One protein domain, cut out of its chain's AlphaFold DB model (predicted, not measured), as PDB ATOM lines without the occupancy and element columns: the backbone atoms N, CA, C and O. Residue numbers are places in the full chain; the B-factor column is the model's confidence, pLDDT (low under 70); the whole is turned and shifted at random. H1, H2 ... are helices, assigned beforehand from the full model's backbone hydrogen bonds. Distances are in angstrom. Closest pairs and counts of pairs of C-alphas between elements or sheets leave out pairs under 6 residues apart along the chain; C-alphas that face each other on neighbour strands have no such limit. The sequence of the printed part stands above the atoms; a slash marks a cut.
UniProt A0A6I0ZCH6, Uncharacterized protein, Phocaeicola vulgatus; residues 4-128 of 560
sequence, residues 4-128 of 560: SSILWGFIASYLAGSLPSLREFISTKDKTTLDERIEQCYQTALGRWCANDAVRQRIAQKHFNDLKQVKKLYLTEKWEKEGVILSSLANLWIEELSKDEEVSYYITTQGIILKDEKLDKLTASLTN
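This is residues 4 to 128 of the 560 residues of an uncharacterized protein of Phocaeicola vulgatus (UniProt A0A6I0ZCH6). Two helices, H1 and H5, cross steeply at the core; H2 also crosses H5, and H7 packs on H1 and the first part of H5. H6 packs on the first half of H1, H4 on its last residues, and H3 sits far out, joined to H4 at a corner. The 125 printed residues hold seven named helices, H1 to H7 in chain order, and no named strand: all helix, mostly crossed. The whole is compact, with a radius of gyration of the C-alphas of 14.1 A and spans of 40 by 34 by 22 A.

H5, residues 83 to 99, touches H2, residues 34 to 49, at a steep tilt of 58 degrees, closest at the C-alphas of Ala 45 and Trp 93, 5.0 A. H5 touches H1, residues 4 to 16, with residues 90 to 94 alone, at 68 degrees, steep but only just short of about perpendicular; C-alphas 7 and 94, the closest, are 6.2 A apart. H7, residues 117 to 127, touches H1 at a steep tilt of 48 degrees, opposite ways, closest at C-alphas 12 and 119, 6.2 A. H6, residues 101 to 110, and H4, residues 67 to 75, are about perpendicular to H1, at 87 and 85 degrees. H3, residues 54 to 63, and H4 only just touch, only at the corner, with 3 pairs of C-alphas within 8 A, the closest those of His 63 and Gln 69, 6.0 A. Every O i to N i+4 pair is within hydrogen-bond range but in H5, with 12 of 13.

H5 spans 24.4 A, H2 22.3 A and H1 18.5 A. C-alpha 4 is at (-4.972, 5.555, 41.799) and C-alpha 127 at (-13.337, 2.012, 44.644).

The C-alphas farthest apart, Thr 28 and Lys 81, are 40.8 A apart. The printed part has no cut; H1 to H2 is a long link of 17 residues. Mean pLDDT of the printed part is 77.5, with residues 20 to 29 and 110 to 128 among those under 70.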
ATOM      1  N   SER A   4      -3.645   6.044  42.171       65.94
ATOM      2  CA  SER A   4      -4.972   5.555  41.799       65.94
ATOM      3  C   SER A   4      -6.093   6.288  42.550       65.94
ATOM      4  O   SER A   4      -7.045   6.766  41.937       65.94
ATOM      5  N   SER A   5      -5.951   6.482  43.868       68.31
ATOM      6  CA  SER A   5      -6.966   7.172  44.684       68.31
ATOM      7  C   SER A   5      -7.163   8.644  44.296       68.31
ATOM      8  O   SER A   5      -8.281   9.152  44.337       68.31
ATOM      9  N   ILE A   6      -6.092   9.312  43.853       72.38
ATOM     10  CA  ILE A   6      -6.127  10.711  43.400       72.38
ATOM     11  C   ILE A   6      -6.831  10.809  42.039       72.38
ATOM     12  O   ILE A   6      -7.667  11.686  41.835       72.38
ATOM     13  N   LEU A   7      -6.539   9.884  41.119       75.31
ATOM     14  CA  LEU A   7      -7.166   9.834  39.794       75.31
ATOM     15  C   LEU A   7      -8.668   9.518  39.872       75.31
ATOM     16  O   LEU A   7      -9.462  10.127  39.153       75.31
ATOM     17  N   TRP A   8      -9.078   8.640  40.791       74.75
ATOM     18  CA  TRP A   8     -10.493   8.389  41.077       74.75
ATOM     19  C   TRP A   8     -11.220   9.637  41.592       74.75
ATOM     20  O   TRP A   8     -12.273   9.996  41.058       74.75
ATOM     21  N   GLY A   9     -10.639  10.338  42.574       73.94
ATOM     22  CA  GLY A   9     -11.194  11.591  43.103       73.94
ATOM     23  C   GLY A   9     -11.273  12.702  42.051       73.94
ATOM     24  O   GLY A   9     -12.227  13.488  42.036       73.94
ATOM     25  N   PHE A  10     -10.325  12.726  41.111       81.25
ATOM     26  CA  PHE A  10     -10.354  13.629  39.965       81.25
ATOM     27  C   PHE A  10     -11.512  13.326  39.009       81.25
ATOM     28  O   PHE A  10     -12.279  14.237  38.709       81.25
ATOM     29  N   ILE A  11     -11.679  12.074  38.556       80.50
ATOM     30  CA  ILE A  11     -12.782  11.688  37.655       80.50
ATOM     31  C   ILE A  11     -14.132  12.038  38.280       80.50
ATOM     32  O   ILE A  11     -14.982  12.636  37.620       80.50
ATOM     33  N   ALA A  12     -14.311  11.707  39.559       76.25
ATOM     34  CA  ALA A  12     -15.524  12.012  40.304       76.25
ATOM     35  C   ALA A  12     -15.834  13.520  40.286       76.25
ATOM     36  O   ALA A  12     -16.939  13.937  39.937       76.25
ATOM     37  N   SER A  13     -14.820  14.341  40.579       77.19
ATOM     38  CA  SER A  13     -14.920  15.807  40.581       77.19
ATOM     39  C   SER A  13     -15.178  16.374  39.176       77.19
ATOM     40  O   SER A  13     -15.985  17.288  38.989       77.19
ATOM     41  N   TYR A  14     -14.532  15.804  38.157       80.81
ATOM     42  CA  TYR A  14     -14.704  16.189  36.757       80.81
ATOM     43  C   TYR A  14     -16.128  15.910  36.259       80.81
ATOM     44  O   TYR A  14     -16.735  16.751  35.587       80.81
ATOM     45  N   LEU A  15     -16.690  14.749  36.609       78.62
ATOM     46  CA  LEU A  15     -18.063  14.375  36.262       78.62
ATOM     47  C   LEU A  15     -19.104  15.196  37.030       78.62
ATOM     48  O   LEU A  15     -20.136  15.551  36.460       78.62
ATOM     49  N   ALA A  16     -18.809  15.565  38.278       75.56
ATOM     50  CA  ALA A  16     -19.651  16.450  39.078       75.56
ATOM     51  C   ALA A  16     -19.669  17.904  38.586       75.56
ATOM     52  O   ALA A  16     -20.528  18.679  39.003       75.56
ATOM     53  N   GLY A  17     -18.732  18.289  37.712       75.50
ATOM     54  CA  GLY A  17     -18.559  19.682  37.303       75.50
ATOM     55  C   GLY A  17     -18.065  20.577  38.444       75.50
ATOM     56  O   GLY A  17     -18.265  21.786  38.391       75.50
ATOM     57  N   SER A  18     -17.435  19.996  39.471       71.88
ATOM     58  CA  SER A  18     -16.900  20.716  40.633       71.88
ATOM     59  C   SER A  18     -15.489  21.268  40.407       71.88
ATOM     60  O   SER A  18     -14.937  21.941  41.278       71.88
ATOM     61  N   LEU A  19     -14.897  21.003  39.238       71.62
ATOM     62  CA  LEU A  19     -13.598  21.536  38.847       71.62
ATOM     63  C   LEU A  19     -13.719  22.946  38.240       71.62
ATOM     64  O   LEU A  19     -14.680  23.216  37.515       71.62
ATOM     65  N   PRO A  20     -12.730  23.833  38.470       66.38
ATOM     66  CA  PRO A  20     -12.609  25.093  37.738       66.38
ATOM     67  C   PRO A  20     -12.568  24.862  36.223       66.38
ATOM     68  O   PRO A  20     -12.183  23.786  35.767       66.38
ATOM     69  N   SER A  21     -12.914  25.882  35.431       65.69
ATOM     70  CA  SER A  21     -12.813  25.812  33.968       65.69
ATOM     71  C   SER A  21     -11.378  25.484  33.541       65.69
ATOM     72  O   SER A  21     -10.486  26.327  33.619       65.69
ATOM     73  N   LEU A  22     -11.161  24.264  33.047       68.19
ATOM     74  CA  LEU A  22      -9.840  23.778  32.637       68.19
ATOM     75  C   LEU A  22      -9.406  24.327  31.269       68.19
ATOM     76  O   LEU A  22      -8.259  24.153  30.864       68.19
ATOM     77  N   ARG A  23     -10.301  25.037  30.568       60.72
ATOM     78  CA  ARG A  23     -10.045  25.669  29.261       60.72
ATOM     79  C   ARG A  23      -8.971  26.754  29.288       60.72
ATOM     80  O   ARG A  23      -8.442  27.103  28.239       60.72
ATOM     81  N   GLU A  24      -8.667  27.294  30.463       60.53
ATOM     82  CA  GLU A  24      -7.630  28.317  30.641       60.53
ATOM     83  C   GLU A  24      -6.214  27.711  30.666       60.53
ATOM     84  O   GLU A  24      -5.236  28.418  30.429       60.53
ATOM     85  N   PHE A  25      -6.098  26.393  30.875       65.75
ATOM     86  CA  PHE A  25      -4.832  25.664  30.827       65.75
ATOM     87  C   PHE A  25      -4.591  25.127  29.416       65.75
ATOM     88  O   PHE A  25      -5.113  24.083  29.021       65.75
ATOM     89  N   ILE A  26      -3.800  25.877  28.649       65.38
ATOM     90  CA  ILE A  26      -3.413  25.545  27.277       65.38
ATOM     91  C   ILE A  26      -1.996  24.970  27.285       65.38
ATOM     92  O   ILE A  26      -1.075  25.591  27.823       65.38
ATOM     93  N   SER A  27      -1.813  23.808  26.653       62.53
ATOM     94  CA  SER A  27      -0.490  23.215  26.459       62.53
ATOM     95  C   SER A  27       0.437  24.173  25.714       62.53
ATOM     96  O   SER A  27       0.086  24.756  24.682       62.53
ATOM     97  N   THR A  28       1.675  24.270  26.190       60.16
ATOM     98  CA  THR A  28       2.727  25.033  25.506       60.16
ATOM     99  C   THR A  28       3.271  24.318  24.263       60.16
ATOM    100  O   THR A  28       3.912  24.970  23.438       60.16
ATOM    101  N   LYS A  29       3.012  23.008  24.099       65.19
ATOM    102  CA  LYS A  29       3.537  22.184  22.996       65.19
ATOM    103  C   LYS A  29       2.639  22.185  21.758       65.19
ATOM    104  O   LYS A  29       3.148  22.315  20.648       65.19
ATOM    105  N   ASP A  30       1.327  22.047  21.925       71.75
ATOM    106  CA  ASP A  30       0.384  21.806  20.819       71.75
ATOM    107  C   ASP A  30      -0.882  22.678  20.860       71.75
ATOM    108  O   ASP A  30      -1.752  22.538  20.002       71.75
ATOM    109  N   LYS A  31      -0.958  23.643  21.788       74.12
ATOM    110  CA  LYS A  31      -2.095  24.568  21.967       74.12
ATOM    111  C   LYS A  31      -3.437  23.886  22.273       74.12
ATOM    112  O   LYS A  31      -4.460  24.570  22.234       74.12
ATOM    113  N   THR A  32      -3.461  22.593  22.597       78.88
ATOM    114  CA  THR A  32      -4.681  21.935  23.078       78.88
ATOM    115  C   THR A  32      -4.946  22.312  24.527       78.88
ATOM    116  O   THR A  32      -4.017  22.440  25.332       78.88
ATOM    117  N   THR A  33      -6.217  22.486  24.866       84.06
ATOM    118  CA  THR A  33      -6.647  22.704  26.251       84.06
ATOM    119  C   THR A  33      -6.590  21.405  27.050       84.06
ATOM    120  O   THR A  33      -6.699  20.306  26.501       84.06
ATOM    121  N   LEU A  34      -6.473  21.518  28.371       81.88
ATOM    122  CA  LEU A  34      -6.514  20.360  29.260       81.88
ATOM    123  C   LEU A  34      -7.842  19.580  29.148       81.88
ATOM    124  O   LEU A  34      -7.839  18.353  29.190       81.88
ATOM    125  N   ASP A  35      -8.965  20.277  28.934       82.75
ATOM    126  CA  ASP A  35     -10.277  19.657  28.685       82.75
ATOM    127  C   ASP A  35     -10.279  18.776  27.423       82.75
ATOM    128  O   ASP A  35     -10.822  17.672  27.438       82.75
ATOM    129  N   GLU A  36      -9.654  19.237  26.336       85.81
ATOM    130  CA  GLU A  36      -9.545  18.465  25.091       85.81
ATOM    131  C   GLU A  36      -8.683  17.214  25.279       85.81
ATOM    132  O   GLU A  36      -9.045  16.150  24.779       85.81
ATOM    133  N   ARG A  37      -7.588  17.306  26.045       88.44
ATOM    134  CA  ARG A  37      -6.756  16.139  26.390       88.44
ATOM    135  C   ARG A  37      -7.528  15.114  27.224       88.44
ATOM    136  O   ARG A  37      -7.442  13.916  26.959       88.44
ATOM    137  N   ILE A  38      -8.319  15.566  28.200       88.50
ATOM    138  CA  ILE A  38      -9.153  14.691  29.041       88.50
ATOM    139  C   ILE A  38     -10.205  13.956  28.197       88.50
ATOM    140  O   ILE A  38     -10.383  12.747  28.366       88.50
ATOM    141  N   GLU A  39     -10.864  14.654  27.265       89.75
ATOM    142  CA  GLU A  39     -11.805  14.042  26.316       89.75
ATOM    143  C   GLU A  39     -11.094  13.045  25.388       89.75
ATOM    144  O   GLU A  39     -11.589  11.942  25.190       89.75
ATOM    145  N   GLN A  40      -9.903  13.363  24.870       90.94
ATOM    146  CA  GLN A  40      -9.122  12.423  24.052       90.94
ATOM    147  C   GLN A  40      -8.743  11.151  24.825       90.94
ATOM    148  O   GLN A  40      -8.861  10.043  24.289       90.94
ATOM    149  N   CYS A  41      -8.339  11.288  26.092       92.81
ATOM    150  CA  CYS A  41      -8.078  10.151  26.977       92.81
ATOM    151  C   CYS A  41      -9.343   9.308  27.176       92.81
ATOM    152  O   CYS A  41      -9.288   8.082  27.091       92.81
ATOM    153  N   TYR A  42     -10.493   9.958  27.390       93.12
ATOM    154  CA  TYR A  42     -11.779   9.279  27.526       93.12
ATOM    155  C   TYR A  42     -12.162   8.510  26.256       93.12
ATOM    156  O   TYR A  42     -12.470   7.326  26.335       93.12
ATOM    157  N   GLN A  43     -12.081   9.138  25.081       93.00
ATOM    158  CA  GLN A  43     -12.417   8.499  23.804       93.00
ATOM    159  C   GLN A  43     -11.489   7.316  23.493       93.00
ATOM    160  O   GLN A  43     -11.933   6.272  23.015       93.00
ATOM    161  N   THR A  44     -10.203   7.433  23.839       93.81
ATOM    162  CA  THR A  44      -9.240   6.328  23.726       93.81
ATOM    163  C   THR A  44      -9.608   5.176  24.664       93.81
ATOM    164  O   THR A  44      -9.639   4.016  24.244       93.81
ATOM    165  N   ALA A  45      -9.948   5.483  25.918       93.38
ATOM    166  CA  ALA A  45     -10.395   4.494  26.892       93.38
ATOM    167  C   ALA A  45     -11.706   3.817  26.468       93.38
ATOM    168  O   ALA A  45     -11.809   2.596  26.550       93.38
ATOM    169  N   LEU A  46     -12.672   4.576  25.946       92.88
ATOM    170  CA  LEU A  46     -13.942   4.072  25.428       92.88
ATOM    171  C   LEU A  46     -13.732   3.139  24.231       92.88
ATOM    172  O   LEU A  46     -14.300   2.046  24.194       92.88
ATOM    173  N   GLY A  47     -12.862   3.524  23.292       92.56
ATOM    174  CA  GLY A  47     -12.475   2.689  22.154       92.56
ATOM    175  C   GLY A  47     -11.831   1.371  22.593       92.56
ATOM    176  O   GLY A  47     -12.197   0.309  22.085       92.56
ATOM    177  N   ARG A  48     -10.935   1.412  23.592       93.25
ATOM    178  CA  ARG A  48     -10.354   0.206  24.216       93.25
ATOM    179  C   ARG A  48     -11.414  -0.633  24.930       93.25
ATOM    180  O   ARG A  48     -11.399  -1.855  24.816       93.25
ATOM    181  N   TRP A  49     -12.326   0.004  25.659       91.94
ATOM    182  CA  TRP A  49     -13.362  -0.667  26.442       91.94
ATOM    183  C   TRP A  49     -14.342  -1.437  25.552       91.94
ATOM    184  O   TRP A  49     -14.681  -2.580  25.862       91.94
ATOM    185  N   CYS A  50     -14.728  -0.838  24.424       91.56
ATOM    186  CA  CYS A  50     -15.630  -1.406  23.420       91.56
ATOM    187  C   CYS A  50     -14.960  -2.414  22.473       91.56
ATOM    188  O   CYS A  50     -15.641  -3.045  21.656       91.56
ATOM    189  N   ALA A  51     -13.631  -2.540  22.511       88.50
ATOM    190  CA  ALA A  51     -12.901  -3.375  21.570       88.50
ATOM    191  C   ALA A  51     -13.333  -4.844  21.701       88.50
ATOM    192  O   ALA A  51     -13.194  -5.458  22.756       88.50
ATOM    193  N   ASN A  52     -13.812  -5.412  20.592       78.94
ATOM    194  CA  ASN A  52     -14.190  -6.824  20.454       78.94
ATOM    195  C   ASN A  52     -15.355  -7.313  21.335       78.94
ATOM    196  O   ASN A  52     -15.530  -8.524  21.452       78.94
ATOM    197  N   ASP A  53     -16.180  -6.423  21.900       89.25
ATOM    198  CA  ASP A  53     -17.361  -6.829  22.671       89.25
ATOM    199  C   ASP A  53     -18.626  -6.075  22.249       89.25
ATOM    200  O   ASP A  53     -18.743  -4.856  22.380       89.25
ATOM    201  N   ALA A  54     -19.601  -6.825  21.738       87.19
ATOM    202  CA  ALA A  54     -20.818  -6.251  21.181       87.19
ATOM    203  C   ALA A  54     -21.761  -5.687  22.260       87.19
ATOM    204  O   ALA A  54     -22.533  -4.782  21.958       87.19
ATOM    205  N   VAL A  55     -21.718  -6.210  23.491       91.19
ATOM    206  CA  VAL A  55     -22.554  -5.732  24.605       91.19
ATOM    207  C   VAL A  55     -22.057  -4.360  25.059       91.19
ATOM    208  O   VAL A  55     -22.828  -3.403  25.094       91.19
ATOM    209  N   ARG A  56     -20.747  -4.227  25.300       91.81
ATOM    210  CA  ARG A  56     -20.107  -2.953  25.653       91.81
ATOM    211  C   ARG A  56     -20.296  -1.892  24.577       91.81
ATOM    212  O   ARG A  56     -20.601  -0.757  24.913       91.81
ATOM    213  N   GLN A  57     -20.189  -2.257  23.297       90.75
ATOM    214  CA  GLN A  57     -20.441  -1.328  22.187       90.75
ATOM    215  C   GLN A  57     -21.850  -0.730  22.233       90.75
ATOM    216  O   GLN A  57     -21.999   0.482  22.102       90.75
ATOM    217  N   ARG A  58     -22.879  -1.557  22.454       89.62
ATOM    218  CA  ARG A  58     -24.273  -1.089  22.510       89.62
ATOM    219  C   ARG A  58     -24.539  -0.231  23.749       89.62
ATOM    220  O   ARG A  58     -25.162   0.823  23.643       89.62
ATOM    221  N   ILE A  59     -23.993  -0.627  24.901       89.69
ATOM    222  CA  ILE A  59     -24.050   0.164  26.141       89.69
ATOM    223  C   ILE A  59     -23.376   1.528  25.950       89.69
ATOM    224  O   ILE A  59     -23.952   2.556  26.304       89.69
ATOM    225  N   ALA A  60     -22.181   1.548  25.351       89.44
ATOM    226  CA  ALA A  60     -21.450   2.774  25.058       89.44
ATOM    227  C   ALA A  60     -22.242   3.705  24.143       89.44
ATOM    228  O   ALA A  60     -22.421   4.870  24.477       89.44
ATOM    229  N   GLN A  61     -22.774   3.189  23.034       87.31
ATOM    230  CA  GLN A  61     -23.549   3.985  22.080       87.31
ATOM    231  C   GLN A  61     -24.758   4.673  22.724       87.31
ATOM    232  O   GLN A  61     -25.057   5.817  22.377       87.31
ATOM    233  N   LYS A  62     -25.438   4.009  23.670       85.44
ATOM    234  CA  LYS A  62     -26.629   4.576  24.314       85.44
ATOM    235  C   LYS A  62     -26.308   5.540  25.456       85.44
ATOM    236  O   LYS A  62     -26.965   6.574  25.568       85.44
ATOM    237  N   HIS A  63     -25.333   5.202  26.301       83.06
ATOM    238  CA  HIS A  63     -25.151   5.866  27.601       83.06
ATOM    239  C   HIS A  63     -23.783   6.534  27.802       83.06
ATOM    240  O   HIS A  63     -23.656   7.389  28.680       83.06
ATOM    241  N   PHE A  64     -22.762   6.158  27.028       86.25
ATOM    242  CA  PHE A  64     -21.366   6.556  27.256       86.25
ATOM    243  C   PHE A  64     -20.645   6.941  25.956       86.25
ATOM    244  O   PHE A  64     -19.460   6.670  25.806       86.25
ATOM    245  N   ASN A  65     -21.345   7.530  24.987       86.75
ATOM    246  CA  ASN A  65     -20.753   7.885  23.695       86.75
ATOM    247  C   ASN A  65     -19.865   9.141  23.799       86.75
ATOM    248  O   ASN A  65     -18.923   9.328  23.031       86.75
ATOM    249  N   ASP A  66     -20.165  10.013  24.761       86.44
ATOM    250  CA  ASP A  66     -19.399  11.223  25.046       86.44
ATOM    251  C   ASP A  66     -19.443  11.583  26.540       86.44
ATOM    252  O   ASP A  66     -20.324  11.140  27.289       86.44
ATOM    253  N   LEU A  67     -18.515  12.440  26.986       85.62
ATOM    254  CA  LEU A  67     -18.465  12.883  28.383       85.62
ATOM    255  C   LEU A  67     -19.718  13.655  28.829       85.62
ATOM    256  O   LEU A  67     -19.983  13.721  30.031       85.62
ATOM    257  N   LYS A  68     -20.522  14.227  27.919       85.06
ATOM    258  CA  LYS A  68     -21.777  14.903  28.299       85.06
ATOM    259  C   LYS A  68     -22.819  13.886  28.746       85.06
ATOM    260  O   LYS A  68     -23.520  14.146  29.724       85.06
ATOM    261  N   GLN A  69     -22.912  12.743  28.069       84.81
ATOM    262  CA  GLN A  69     -23.785  11.645  28.474       84.81
ATOM    263  C   GLN A  69     -23.368  11.090  29.839       84.81
ATOM    264  O   GLN A  69     -24.220  10.968  30.719       84.81
ATOM    265  N   VAL A  70     -22.066  10.881  30.070       82.88
ATOM    266  CA  VAL A  70     -21.557  10.416  31.376       82.88
ATOM    267  C   VAL A  70     -21.872  11.415  32.491       82.88
ATOM    268  O   VAL A  70     -22.377  11.029  33.545       82.88
ATOM    269  N   LYS A  71     -21.654  12.716  32.249       83.56
ATOM    270  CA  LYS A  71     -22.021  13.792  33.191       83.56
ATOM    271  C   LYS A  71     -23.525  13.818  33.467       83.56
ATOM    272  O   LYS A  71     -23.942  13.937  34.615       83.56
ATOM    273  N   LYS A  72     -24.363  13.663  32.439       83.31
ATOM    274  CA  LYS A  72     -25.823  13.585  32.605       83.31
ATOM    275  C   LYS A  72     -26.220  12.381  33.461       83.31
ATOM    276  O   LYS A  72     -27.045  12.527  34.358       83.31
ATOM    277  N   LEU A  73     -25.618  11.219  33.215       77.94
ATOM    278  CA  LEU A  73     -25.876   9.993  33.968       77.94
ATOM    279  C   LEU A  73     -25.486  10.160  35.446       77.94
ATOM    280  O   LEU A  73     -26.283   9.830  36.327       77.94
ATOM    281  N   TYR A  74     -24.336  10.791  35.711       71.88
ATOM    282  CA  TYR A  74     -23.881  11.172  37.052       71.88
ATOM    283  C   TYR A  74     -24.897  12.058  37.795       71.88
ATOM    284  O   TYR A  74     -25.228  11.804  38.952       71.88
ATOM    285  N   LEU A  75     -25.465  13.062  37.121       73.94
ATOM    286  CA  LEU A  75     -26.435  13.979  37.733       73.94
ATOM    287  C   LEU A  75     -27.779  13.316  38.083       73.94
ATOM    288  O   LEU A  75     -28.486  13.810  38.957       73.94
ATOM    289  N   THR A  76     -28.138  12.211  37.423       71.25
ATOM    290  CA  THR A  76     -29.461  11.569  37.556       71.25
ATOM    291  C   THR A  76     -29.553  10.461  38.610       71.25
ATOM    292  O   THR A  76     -30.561   9.762  38.636       71.25
ATOM    293  N   GLU A  77     -28.521  10.243  39.437       67.00
ATOM    294  CA  GLU A  77     -28.421   9.132  40.423       67.00
ATOM    295  C   GLU A  77     -28.531   7.709  39.823       67.00
ATOM    296  O   GLU A  77     -28.217   6.724  40.482       67.00
ATOM    297  N   LYS A  78     -28.834   7.580  38.520       67.62
ATOM    298  CA  LYS A  78     -28.807   6.328  37.746       67.62
ATOM    299  C   LYS A  78     -27.431   5.642  37.760       67.62
ATOM    300  O   LYS A  78     -27.359   4.438  37.529       67.62
ATOM    301  N   TRP A  79     -26.356   6.372  38.066       66.19
ATOM    302  CA  TRP A  79     -25.000   5.830  38.191       66.19
ATOM    303  C   TRP A  79     -24.866   4.743  39.268       66.19
ATOM    304  O   TRP A  79     -24.004   3.879  39.131       66.19
ATOM    305  N   GLU A  80     -25.723   4.735  40.297       63.75
ATOM    306  CA  GLU A  80     -25.715   3.687  41.330       63.75
ATOM    307  C   GLU A  80     -26.097   2.315  40.754       63.75
ATOM    308  O   GLU A  80     -25.540   1.295  41.157       63.75
ATOM    309  N   LYS A  81     -26.992   2.290  39.756       65.31
ATOM    310  CA  LYS A  81     -27.411   1.061  39.061       65.31
ATOM    311  C   LYS A  81     -26.394   0.592  38.018       65.31
ATOM    312  O   LYS A  81     -26.283  -0.601  37.776       65.31
ATOM    313  N   GLU A  82     -25.622   1.516  37.448       70.75
ATOM    314  CA  GLU A  82     -24.613   1.247  36.409       70.75
ATOM    315  C   GLU A  82     -23.181   1.147  36.971       70.75
ATOM    316  O   GLU A  82     -22.192   1.260  36.240       70.75
ATOM    317  N   GLY A  83     -23.046   0.949  38.287       71.38
ATOM    318  CA  GLY A  83     -21.779   1.073  39.007       71.38
ATOM    319  C   GLY A  83     -20.658   0.186  38.463       71.38
ATOM    320  O   GLY A  83     -19.517   0.639  38.368       71.38
ATOM    321  N   VAL A  84     -20.956  -1.050  38.041       75.25
ATOM    322  CA  VAL A  84     -19.956  -1.960  37.441       75.25
ATOM    323  C   VAL A  84     -19.464  -1.454  36.088       75.25
ATOM    324  O   VAL A  84     -18.263  -1.503  35.819       75.25
ATOM    325  N   ILE A  85     -20.366  -0.923  35.263       81.94
ATOM    326  CA  ILE A  85     -20.045  -0.404  33.929       81.94
ATOM    327  C   ILE A  85     -19.141   0.819  34.053       81.94
ATOM    328  O   ILE A  85     -18.056   0.855  33.469       81.94
ATOM    329  N   LEU A  86     -19.552   1.774  34.891       79.12
ATOM    330  CA  LEU A  86     -18.781   2.976  35.191       79.12
ATOM    331  C   LEU A  86     -17.414   2.638  35.782       79.12
ATOM    332  O   LEU A  86     -16.413   3.178  35.325       79.12
ATOM    333  N   SER A  87     -17.354   1.709  36.741       78.56
ATOM    334  CA  SER A  87     -16.083   1.267  37.332       78.56
ATOM    335  C   SER A  87     -15.160   0.664  36.269       78.56
ATOM    336  O   SER A  87     -13.969   0.963  36.226       78.56
ATOM    337  N   SER A  88     -15.696  -0.191  35.391       84.94
ATOM    338  CA  SER A  88     -14.925  -0.853  34.336       84.94
ATOM    339  C   SER A  88     -14.352   0.146  33.325       84.94
ATOM    340  O   SER A  88     -13.162   0.077  33.017       84.94
ATOM    341  N   LEU A  89     -15.163   1.096  32.848       88.25
ATOM    342  CA  LEU A  89     -14.722   2.130  31.909       88.25
ATOM    343  C   LEU A  89     -13.751   3.119  32.563       88.25
ATOM    344  O   LEU A  89     -12.724   3.461  31.977       88.25
ATOM    345  N   ALA A  90     -14.038   3.555  33.790       84.38
ATOM    346  CA  ALA A  90     -13.208   4.527  34.486       84.38
ATOM    347  C   ALA A  90     -11.814   3.978  34.823       84.38
ATOM    348  O   ALA A  90     -10.857   4.733  34.732       84.38
ATOM    349  N   ASN A  91     -11.652   2.674  35.086       85.19
ATOM    350  CA  ASN A  91     -10.318   2.069  35.221       85.19
ATOM    351  C   ASN A  91      -9.451   2.277  33.965       85.19
ATOM    352  O   ASN A  91      -8.299   2.688  34.069       85.19
ATOM    353  N   LEU A  92     -10.012   2.055  32.770       89.19
ATOM    354  CA  LEU A  92      -9.292   2.309  31.516       89.19
ATOM    355  C   LEU A  92      -9.052   3.801  31.291       89.19
ATOM    356  O   LEU A  92      -8.012   4.184  30.762       89.19
ATOM    357  N   TRP A  93      -9.993   4.649  31.702       91.00
ATOM    358  CA  TRP A  93      -9.817   6.093  31.614       91.00
ATOM    359  C   TRP A  93      -8.682   6.580  32.519       91.00
ATOM    360  O   TRP A  93      -7.852   7.357  32.066       91.00
ATOM    361  N   ILE A  94      -8.579   6.061  33.745       86.56
ATOM    362  CA  ILE A  94      -7.464   6.317  34.669       86.56
ATOM    363  C   ILE A  94      -6.132   5.911  34.041       86.56
ATOM    364  O   ILE A  94      -5.175   6.682  34.105       86.56
ATOM    365  N   GLU A  95      -6.066   4.741  33.397       89.88
ATOM    366  CA  GLU A  95      -4.866   4.326  32.667       89.88
ATOM    367  C   GLU A  95      -4.488   5.338  31.578       89.88
ATOM    368  O   GLU A  95      -3.323   5.712  31.487       89.88
ATOM    369  N   GLU A  96      -5.439   5.804  30.764       92.75
ATOM    370  CA  GLU A  96      -5.148   6.788  29.711       92.75
ATOM    371  C   GLU A  96      -4.759   8.162  30.279       92.75
ATOM    372  O   GLU A  96      -3.766   8.740  29.840       92.75
ATOM    373  N   LEU A  97      -5.449   8.644  31.319       89.31
ATOM    374  CA  LEU A  97      -5.105   9.896  32.010       89.31
ATOM    375  C   LEU A  97      -3.698   9.844  32.617       89.31
ATOM    376  O   LEU A  97      -2.994  10.848  32.626       89.31
ATOM    377  N   SER A  98      -3.273   8.677  33.112       87.00
ATOM    378  CA  SER A  98      -1.938   8.499  33.690       87.00
ATOM    379  C   SER A  98      -0.807   8.530  32.653       87.00
ATOM    380  O   SER A  98       0.329   8.838  33.013       87.00
ATOM    381  N   LYS A  99      -1.109   8.223  31.381       90.06
ATOM    382  CA  LYS A  99      -0.144   8.234  30.268       90.06
ATOM    383  C   LYS A  99       0.055   9.625  29.670       90.06
ATOM    384  O   LYS A  99       1.125   9.881  29.121       90.06
ATOM    385  N   ASP A 100      -0.947  10.502  29.740       89.06
ATOM    386  CA  ASP A 100      -0.799  11.893  29.303       89.06
ATOM    387  C   ASP A 100      -0.024  12.688  30.367       89.06
ATOM    388  O   ASP A 100      -0.497  12.904  31.482       89.06
ATOM    389  N   GLU A 101       1.199  13.103  30.025       85.88
ATOM    390  CA  GLU A 101       2.122  13.773  30.949       85.88
ATOM    391  C   GLU A 101       1.545  15.069  31.537       85.88
ATOM    392  O   GLU A 101       1.739  15.344  32.722       85.88
ATOM    393  N   GLU A 102       0.839  15.872  30.734       82.88
ATOM    394  CA  GLU A 102       0.314  17.171  31.168       82.88
ATOM    395  C   GLU A 102      -0.901  16.996  32.078       82.88
ATOM    396  O   GLU A 102      -1.003  17.653  33.119       82.88
ATOM    397  N   VAL A 103      -1.794  16.070  31.719       83.44
ATOM    398  CA  VAL A 103      -2.968  15.730  32.525       83.44
ATOM    399  C   VAL A 103      -2.551  15.086  33.843       83.44
ATOM    400  O   VAL A 103      -2.990  15.523  34.907       83.44
ATOM    401  N   SER A 104      -1.648  14.109  33.803       82.69
ATOM    402  CA  SER A 104      -1.125  13.434  34.993       82.69
ATOM    403  C   SER A 104      -0.410  14.409  35.938       82.69
ATOM    404  O   SER A 104      -0.662  14.412  37.149       82.69
ATOM    405  N   TYR A 105       0.417  15.312  35.398       82.94
ATOM    406  CA  TYR A 105       1.072  16.356  36.188       82.94
ATOM    407  C   TYR A 105       0.057  17.311  36.830       82.94
ATOM    408  O   TYR A 105       0.162  17.607  38.021       82.94
ATOM    409  N   TYR A 106      -0.960  17.760  36.089       80.56
ATOM    410  CA  TYR A 106      -2.012  18.616  36.638       80.56
ATOM    411  C   TYR A 106      -2.780  17.927  37.777       80.56
ATOM    412  O   TYR A 106      -2.942  18.499  38.855       80.56
ATOM    413  N   ILE A 107      -3.212  16.681  37.572       78.31
ATOM    414  CA  ILE A 107      -4.001  15.935  38.562       78.31
ATOM    415  C   ILE A 107      -3.200  15.714  39.853       78.31
ATOM    416  O   ILE A 107      -3.716  15.924  40.952       78.31
ATOM    417  N   THR A 108      -1.929  15.328  39.729       75.62
ATOM    418  CA  THR A 108      -1.058  15.073  40.886       75.62
ATOM    419  C   THR A 108      -0.670  16.347  41.636       75.62
ATOM    420  O   THR A 108      -0.580  16.317  42.863       75.62
ATOM    421  N   THR A 109      -0.487  17.474  40.939       75.44
ATOM    422  CA  THR A 109      -0.136  18.763  41.566       75.44
ATOM    423  C   THR A 109      -1.316  19.450  42.240       75.44
ATOM    424  O   THR A 109      -1.135  20.052  43.298       75.44
ATOM    425  N   GLN A 110      -2.519  19.355  41.671       67.88
ATOM    426  CA  GLN A 110      -3.712  19.973  42.253       67.88
ATOM    427  C   GLN A 110      -4.239  19.218  43.480       67.88
ATOM    428  O   GLN A 110      -4.993  19.792  44.261       67.88
ATOM    429  N   GLY A 111      -3.853  17.946  43.670       57.56
ATOM    430  CA  GLY A 111      -4.212  17.168  44.861       57.56
ATOM    431  C   GLY A 111      -5.719  17.156  45.135       57.56
ATOM    432  O   GLY A 111      -6.132  17.264  46.289       57.56
ATOM    433  N   ILE A 112      -6.535  17.108  44.073       59.31
ATOM    434  CA  ILE A 112      -7.981  17.332  44.147       59.31
ATOM    435  C   ILE A 112      -8.630  16.207  44.956       59.31
ATOM    436  O   ILE A 112      -8.856  15.107  44.460       59.31
ATOM    437  N   ILE A 113      -8.945  16.515  46.211       55.78
ATOM    438  CA  ILE A 113      -9.789  15.715  47.096       55.78
ATOM    439  C   ILE A 113     -10.846  16.677  47.637       55.78
ATOM    440  O   ILE A 113     -10.658  17.320  48.671       55.78
ATOM    441  N   LEU A 114     -11.939  16.847  46.897       52.69
ATOM    442  CA  LEU A 114     -13.090  17.604  47.383       52.69
ATOM    443  C   LEU A 114     -13.985  16.673  48.206       52.69
ATOM    444  O   LEU A 114     -14.380  15.611  47.735       52.69
ATOM    445  N   LYS A 115     -14.295  17.089  49.439       51.81
ATOM    446  CA  LYS A 115     -15.259  16.421  50.321       51.81
ATOM    447  C   LYS A 115     -16.671  16.869  49.955       51.81
ATOM    448  O   LYS A 115     -17.105  17.938  50.379       51.81
ATOM    449  N   ASP A 116     -17.364  16.053  49.179       55.91
ATOM    450  CA  ASP A 116     -18.805  16.142  48.951       55.91
ATOM    451  C   ASP A 116     -19.387  14.743  49.207       55.91
ATOM    452  O   ASP A 116     -18.854  13.749  48.723       55.91
ATOM    453  N   GLU A 117     -20.460  14.655  49.994       59.34
ATOM    454  CA  GLU A 117     -21.102  13.396  50.394       59.34
ATOM    455  C   GLU A 117     -21.569  12.558  49.183       59.34
ATOM    456  O   GLU A 117     -21.550  11.325  49.229       59.34
ATOM    457  N   LYS A 118     -21.925  13.203  48.058       60.16
ATOM    458  CA  LYS A 118     -22.196  12.524  46.776       60.16
ATOM    459  C   LYS A 118     -20.921  11.973  46.141       60.16
ATOM    460  O   LYS A 118     -20.941  10.863  45.609       60.16
ATOM    461  N   LEU A 119     -19.820  12.719  46.220       60.31
ATOM    462  CA  LEU A 119     -18.510  12.275  45.746       60.31
ATOM    463  C   LEU A 119     -17.958  11.130  46.591       60.31
ATOM    464  O   LEU A 119     -17.348  10.232  46.027       60.31
ATOM    465  N   ASP A 120     -18.182  11.128  47.904       63.31
ATOM    466  CA  ASP A 120     -17.743  10.054  48.797       63.31
ATOM    467  C   ASP A 120     -18.500   8.754  48.494       63.31
ATOM    468  O   ASP A 120     -17.884   7.693  48.408       63.31
ATOM    469  N   LYS A 121     -19.813   8.826  48.226       64.88
ATOM    470  CA  LYS A 121     -20.605   7.672  47.761       64.88
ATOM    471  C   LYS A 121     -20.168   7.178  46.385       64.88
ATOM    472  O   LYS A 121     -20.084   5.968  46.175       64.88
ATOM    473  N   LEU A 122     -19.879   8.084  45.451       60.94
ATOM    474  CA  LEU A 122     -19.391   7.721  44.121       60.94
ATOM    475  C   LEU A 122     -17.997   7.101  44.198       60.94
ATOM    476  O   LEU A 122     -17.777   6.032  43.643       60.94
ATOM    477  N   THR A 123     -17.076   7.749  44.908       61.53
ATOM    478  CA  THR A 123     -15.718   7.255  45.124       61.53
ATOM    479  C   THR A 123     -15.804   5.888  45.775       61.53
ATOM    480  O   THR A 123     -15.274   4.948  45.206       61.53
ATOM    481  N   ALA A 124     -16.597   5.720  46.838       64.69
ATOM    482  CA  ALA A 124     -16.850   4.418  47.444       64.69
ATOM    483  C   ALA A 124     -17.448   3.402  46.455       64.69
ATOM    484  O   ALA A 124     -17.027   2.259  46.465       64.69
ATOM    485  N   SER A 125     -18.383   3.769  45.577       63.34
ATOM    486  CA  SER A 125     -18.947   2.851  44.567       63.34
ATOM    487  C   SER A 125     -17.941   2.451  43.476       63.34
ATOM    488  O   SER A 125     -17.950   1.313  43.001       63.34
ATOM    489  N   LEU A 126     -17.057   3.372  43.094       59.09
ATOM    490  CA  LEU A 126     -16.013   3.168  42.093       59.09
ATOM    491  C   LEU A 126     -14.798   2.419  42.667       59.09
ATOM    492  O   LEU A 126     -14.180   1.625  41.959       59.09
ATOM    493  N   THR A 127     -14.479   2.626  43.949       58.34
ATOM    494  CA  THR A 127     -13.337   2.012  44.644       58.34
ATOM    495  C   THR A 127     -13.697   0.760  45.446       58.34
ATOM    496  O   THR A 127     -12.800  -0.033  45.724       58.34
ATOM    497  N   ASN A 128     -14.966   0.528  45.813       55.38
ATOM    498  CA  ASN A 128     -15.387  -0.690  46.516       55.38
ATOM    499  C   ASN A 128     -15.379  -1.900  45.575       55.38
ATOM    500  O   ASN A 128     -16.405  -2.368  45.078       55.38
TER     501      ASN A 128